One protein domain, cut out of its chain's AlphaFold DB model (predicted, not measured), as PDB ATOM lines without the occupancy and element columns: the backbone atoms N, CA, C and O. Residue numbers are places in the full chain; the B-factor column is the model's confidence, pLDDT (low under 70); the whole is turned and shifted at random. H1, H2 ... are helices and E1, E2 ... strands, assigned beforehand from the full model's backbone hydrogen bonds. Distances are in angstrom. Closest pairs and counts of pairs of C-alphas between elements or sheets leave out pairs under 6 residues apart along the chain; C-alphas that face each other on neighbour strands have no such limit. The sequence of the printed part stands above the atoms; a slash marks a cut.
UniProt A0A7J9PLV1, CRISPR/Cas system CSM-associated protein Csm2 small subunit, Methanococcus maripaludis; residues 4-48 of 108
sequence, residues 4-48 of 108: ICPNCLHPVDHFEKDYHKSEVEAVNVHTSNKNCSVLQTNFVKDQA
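What this domain is: This is residues 4 to 48 of the 108 residues of the protein "CRISPR/Cas system CSM-associated protein Csm2 small subunit" of Methanococcus maripaludis (UniProt A0A7J9PLV1). This is a small domain with little regular structure, mostly loops, with a short two-stranded hairpin, E1 and E2, on one side and a short helix, H1, on the opposite side. Residues 39 to 40 of the link before H1 pair antiparallel with residues 28 to 29 of E2. The printed part has 45 residues, of which the named elements, in the order E1, E2, H1, hold 11; the class is mixed. It is compact, with a radius of gyration of the C-alphas of 9.9 A, and spans 26 by 20 by 15 A.

How they stand to each other: After residues 4 to 15, with no named element, E1, residues 16 to 18, and E2, residues 27 to 29, form an antiparallel hairpin, their directions at 131 degrees. N 27 and O 18 are 2.7 A apart, within hydrogen-bond range. E1 and H1, residues 42 to 46, are apart. In H1 every O i to N i+4 pair is within hydrogen-bond range.

Where its parts are: E1 begins at C-alpha 16 (304.899, 377.531, 171.152) and measures 6.7 A, E2 6.6 A. H1, 6.2 A, ends at C-alpha 46 (297.849, 359.167, 170.588).

The domain as a whole: The C-alphas farthest apart, of Pro 11 and Lys 21, are 26.0 A apart. The link from E2 to H1 is long, with 12 residues. The printed part has no cut, and no printed residue is under 70 in pLDDT.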
ATOM      1  N   ILE A   4     301.183 370.656 161.293       92.25
ATOM      2  CA  ILE A   4     299.728 370.449 161.334       92.25
ATOM      3  C   ILE A   4     299.323 370.082 162.759       92.25
ATOM      4  O   ILE A   4     299.908 369.179 163.357       92.25
ATOM      5  N   CYS A   5     298.317 370.766 163.303       91.62
ATOM      6  CA  CYS A   5     297.762 370.455 164.619       91.62
ATOM      7  C   CYS A   5     297.119 369.052 164.626       91.62
ATOM      8  O   CYS A   5     296.176 368.837 163.864       91.62
ATOM      9  N   PRO A   6     297.554 368.103 165.478       91.69
ATOM     10  CA  PRO A   6     296.975 366.761 165.521       91.69
ATOM     11  C   PRO A   6     295.524 366.716 166.012       91.69
ATOM     12  O   PRO A   6     294.839 365.741 165.725       91.69
ATOM     13  N   ASN A   7     295.040 367.768 166.682       90.94
ATOM     14  CA  ASN A   7     293.644 367.870 167.111       90.94
ATOM     15  C   ASN A   7     292.712 368.423 166.015       90.94
ATOM     16  O   ASN A   7     291.709 367.807 165.677       90.94
ATOM     17  N   CYS A   8     293.022 369.599 165.456       90.19
ATOM     18  CA  CYS A   8     292.111 370.309 164.542       90.19
ATOM     19  C   CYS A   8     292.552 370.308 163.071       90.19
ATOM     20  O   CYS A   8     291.898 370.938 162.240       90.19
ATOM     21  N   LEU A   9     293.682 369.663 162.759       92.44
ATOM     22  CA  LEU A   9     294.286 369.554 161.425       92.44
ATOM     23  C   LEU A   9     294.563 370.891 160.715       92.44
ATOM     24  O   LEU A   9     294.781 370.911 159.507       92.44
ATOM     25  N   HIS A  10     294.600 372.004 161.453       91.88
ATOM     26  CA  HIS A  10     294.983 373.301 160.896       91.88
ATOM     27  C   HIS A  10     296.503 373.425 160.749       91.88
ATOM     28  O   HIS A  10     297.237 372.908 161.604       91.88
ATOM     29  N   PRO A  11     296.973 374.133 159.706       90.19
ATOM     30  CA  PRO A  11     298.378 374.442 159.536       90.19
ATOM     31  C   PRO A  11     298.818 375.528 160.520       90.19
ATOM     32  O   PRO A  11     298.044 376.416 160.871       90.19
ATOM     33  N   VAL A  12     300.069 375.443 160.957       89.31
ATOM     34  CA  VAL A  12     300.718 376.441 161.802       89.31
ATOM     35  C   VAL A  12     302.204 376.513 161.468       89.31
ATOM     36  O   VAL A  12     302.845 375.484 161.241       89.31
ATOM     37  N   ASP A  13     302.772 377.715 161.438       84.62
ATOM     38  CA  ASP A  13     304.190 377.902 161.111       84.62
ATOM     39  C   ASP A  13     305.107 377.303 162.179       84.62
ATOM     40  O   ASP A  13     306.099 376.639 161.872       84.62
ATOM     41  N   HIS A  14     304.747 377.502 163.445       82.88
ATOM     42  CA  HIS A  14     305.433 376.948 164.601       82.88
ATOM     43  C   HIS A  14     304.445 376.728 165.749       82.88
ATOM     44  O   HIS A  14     303.417 377.392 165.837       82.88
ATOM     45  N   PHE A  15     304.765 375.790 166.634       86.19
ATOM     46  CA  PHE A  15     304.096 375.702 167.926       86.19
ATOM     47  C   PHE A  15     304.933 376.427 168.974       86.19
ATOM     48  O   PHE A  15     306.164 376.372 168.930       86.19
ATOM     49  N   GLU A  16     304.260 377.051 169.930       86.25
ATOM     50  CA  GLU A  16     304.899 377.531 171.152       86.25
ATOM     51  C   GLU A  16     305.043 376.387 172.160       86.25
ATOM     52  O   GLU A  16     304.391 375.348 172.026       86.25
ATOM     53  N   LYS A  17     305.919 376.560 173.155       86.44
ATOM     54  CA  LYS A  17     306.122 375.591 174.237       86.44
ATOM     55  C   LYS A  17     305.414 376.060 175.499       86.44
ATOM     56  O   LYS A  17     305.528 377.227 175.857       86.44
ATOM     57  N   ASP A  18     304.765 375.138 176.190       85.44
ATOM     58  CA  ASP A  18     304.127 375.375 177.487       85.44
ATOM     59  C   ASP A  18     304.263 374.132 178.380       85.44
ATOM     60  O   ASP A  18     304.755 373.098 177.934       85.44
ATOM     61  N   TYR A  19     303.838 374.201 179.638       84.25
ATOM     62  CA  TYR A  19     303.857 373.082 180.574       84.25
ATOM     63  C   TYR A  19     302.442 372.663 180.957       84.25
ATOM     64  O   TYR A  19     301.607 373.474 181.356       84.25
ATOM     65  N   HIS A  20     302.179 371.359 180.894       81.25
ATOM     66  CA  HIS A  20     300.936 370.785 181.392       81.25
ATOM     67  C   HIS A  20     301.212 369.932 182.630       81.25
ATOM     68  O   HIS A  20     302.165 369.166 182.643       81.25
ATOM     69  N   LYS A  21     300.362 370.035 183.664       79.19
ATOM     70  CA  LYS A  21     300.580 369.409 184.986       79.19
ATOM     71  C   LYS A  21     300.864 367.899 184.947       79.19
ATOM     72  O   LYS A  21     301.488 367.392 185.871       79.19
ATOM     73  N   SER A  22     300.388 367.204 183.916       75.94
ATOM     74  CA  SER A  22     300.539 365.752 183.751       75.94
ATOM     75  C   SER A  22     301.669 365.344 182.798       75.94
ATOM     76  O   SER A  22     301.833 364.157 182.540       75.94
ATOM     77  N   GLU A  23     302.418 366.296 182.241       82.56
ATOM     78  CA  GLU A  23     303.509 366.040 181.298       82.56
ATOM     79  C   GLU A  23     304.852 366.377 181.949       82.56
ATOM     80  O   GLU A  23     305.002 367.402 182.613       82.56
ATOM     81  N   VAL A  24     305.835 365.493 181.767       78.88
ATOM     82  CA  VAL A  24     307.189 365.658 182.326       78.88
ATOM     83  C   VAL A  24     308.004 366.675 181.516       78.88
ATOM     84  O   VAL A  24     308.890 367.339 182.050       78.88
ATOM     85  N   GLU A  25     307.681 366.834 180.231       84.00
ATOM     86  CA  GLU A  25     308.334 367.756 179.301       84.00
ATOM     87  C   GLU A  25     307.373 368.849 178.813       84.00
ATOM     88  O   GLU A  25     306.151 368.732 178.920       84.00
ATOM     89  N   ALA A  26     307.935 369.920 178.243       82.00
ATOM     90  CA  ALA A  26     307.143 370.986 177.645       82.00
ATOM     91  C   ALA A  26     306.302 370.465 176.462       82.00
ATOM     92  O   ALA A  26     306.803 369.783 175.563       82.00
ATOM     93  N   VAL A  27     305.025 370.833 176.443       85.50
ATOM     94  CA  VAL A  27     304.057 370.516 175.392       85.50
ATOM     95  C   VAL A  27     304.013 371.612 174.335       85.50
ATOM     96  O   VAL A  27     304.371 372.758 174.590       85.50
ATOM     97  N   ASN A  28     303.537 371.265 173.140       85.19
ATOM     98  CA  ASN A  28     303.352 372.228 172.057       85.19
ATOM     99  C   ASN A  28     301.965 372.889 172.141       85.19
ATOM    100  O   ASN A  28     300.980 372.216 172.451       85.19
ATOM    101  N   VAL A  29     301.864 374.174 171.801       82.06
ATOM    102  CA  VAL A  29     300.618 374.959 171.848       82.06
ATOM    103  C   VAL A  29     300.377 375.681 170.531       82.06
ATOM    104  O   VAL A  29     301.299 376.238 169.933       82.06
ATOM    105  N   HIS A  30     299.122 375.663 170.071       84.69
ATOM    106  CA  HIS A  30     298.687 376.379 168.874       84.69
ATOM    107  C   HIS A  30     298.064 377.729 169.250       84.69
ATOM    108  O   HIS A  30     296.849 377.862 169.331       84.69
ATOM    109  N   THR A  31     298.898 378.741 169.470       77.44
ATOM    110  CA  THR A  31     298.466 380.078 169.914       77.44
ATOM    111  C   THR A  31     297.849 380.919 168.790       77.44
ATOM    112  O   THR A  31     296.958 381.732 169.040       77.44
ATOM    113  N   SER A  32     298.247 380.680 167.537       75.69
ATOM    114  CA  SER A  32     297.764 381.433 166.368       75.69
ATOM    115  C   SER A  32     296.312 381.128 165.977       75.69
ATOM    116  O   SER A  32     295.633 381.988 165.412       75.69
ATOM    117  N   ASN A  33     295.801 379.929 166.276       78.31
ATOM    118  CA  ASN A  33     294.414 379.557 165.994       78.31
ATOM    119  C   ASN A  33     293.558 379.671 167.257       78.31
ATOM    120  O   ASN A  33     293.493 378.744 168.063       78.31
ATOM    121  N   LYS A  34     292.816 380.778 167.371       74.31
ATOM    122  CA  LYS A  34     291.910 381.063 168.501       74.31
ATOM    123  C   LYS A  34     290.821 380.004 168.722       74.31
ATOM    124  O   LYS A  34     290.261 379.940 169.808       74.31
ATOM    125  N   ASN A  35     290.533 379.173 167.720       77.50
ATOM    126  CA  ASN A  35     289.548 378.094 167.823       77.50
ATOM    127  C   ASN A  35     290.162 376.767 168.310       77.50
ATOM    128  O   ASN A  35     289.441 375.788 168.490       77.50
ATOM    129  N   CYS A  36     291.484 376.701 168.496       80.88
ATOM    130  CA  CYS A  36     292.208 375.494 168.879       80.88
ATOM    131  C   CYS A  36     292.984 375.708 170.185       80.88
ATOM    132  O   CYS A  36     294.208 375.765 170.197       80.88
ATOM    133  N   SER A  37     292.268 375.729 171.306       78.56
ATOM    134  CA  SER A  37     292.843 375.902 172.651       78.56
ATOM    135  C   SER A  37     293.438 374.616 173.251       78.56
ATOM    136  O   SER A  37     293.485 374.460 174.469       78.56
ATOM    137  N   VAL A  38     293.839 373.655 172.413       84.38
ATOM    138  CA  VAL A  38     294.291 372.326 172.855       84.38
ATOM    139  C   VAL A  38     295.813 372.282 172.946       84.38
ATOM    140  O   VAL A  38     296.515 372.505 171.954       84.38
ATOM    141  N   LEU A  39     296.312 371.933 174.133       86.75
ATOM    142  CA  LEU A  39     297.712 371.587 174.362       86.75
ATOM    143  C   LEU A  39     298.019 370.249 173.684       86.75
ATOM    144  O   LEU A  39     297.303 369.268 173.873       86.75
ATOM    145  N   GLN A  40     299.092 370.191 172.903       87.50
ATOM    146  CA  GLN A  40     299.480 369.014 172.125       87.50
ATOM    147  C   GLN A  40     300.262 368.013 172.994       87.50
ATOM    148  O   GLN A  40     301.437 367.727 172.734       87.50
ATOM    149  N   THR A  41     299.602 367.520 174.043       88.75
ATOM    150  CA  THR A  41     300.089 366.471 174.952       88.75
ATOM    151  C   THR A  41     300.304 365.148 174.210       88.75
ATOM    152  O   THR A  41     299.848 364.972 173.072       88.75
ATOM    153  N   ASN A  42     300.980 364.190 174.845       86.12
ATOM    154  CA  ASN A  42     301.144 362.850 174.274       86.12
ATOM    155  C   ASN A  42     299.785 362.169 174.071       86.12
ATOM    156  O   ASN A  42     299.512 361.646 172.994       86.12
ATOM    157  N   PHE A  43     298.873 362.342 175.029       87.06
ATOM    158  CA  PHE A  43     297.491 361.878 174.924       87.06
ATOM    159  C   PHE A  43     296.777 362.386 173.658       87.06
ATOM    160  O   PHE A  43     296.152 361.604 172.943       87.06
ATOM    161  N   VAL A  44     296.902 363.679 173.332       89.44
ATOM    162  CA  VAL A  44     296.285 364.253 172.122       89.44
ATOM    163  C   VAL A  44     296.880 363.647 170.850       89.44
ATOM    164  O   VAL A  44     296.154 363.372 169.895       89.44
ATOM    165  N   LYS A  45     298.193 363.398 170.821       88.19
ATOM    166  CA  LYS A  45     298.855 362.760 169.670       88.19
ATOM    167  C   LYS A  45     298.429 361.302 169.502       88.19
ATOM    168  O   LYS A  45     298.213 360.867 168.368       88.19
ATOM    169  N   ASP A  46     298.270 360.570 170.599       88.31
ATOM    170  CA  ASP A  46     297.849 359.167 170.588       88.31
ATOM    171  C   ASP A  46     296.408 359.022 170.085       88.31
ATOM    172  O   ASP A  46     296.110 358.150 169.256       88.31
ATOM    173  N   GLN A  47     295.539 359.947 170.500       89.25
ATOM    174  CA  GLN A  47     294.145 360.026 170.063       89.25
ATOM    175  C   GLN A  47     293.947 360.659 168.682       89.25
ATOM    176  O   GLN A  47     292.829 360.645 168.165       89.25
ATOM    177  N   ALA A  48     295.005 361.175 168.052       91.75
ATOM    178  CA  ALA A  48     294.903 361.776 166.729       91.75
ATOM    179  C   ALA A  48     294.291 360.795 165.718       91.75
ATOM    180  O   ALA A  48     294.524 359.577 165.764       91.75
TER     181      ALA A  48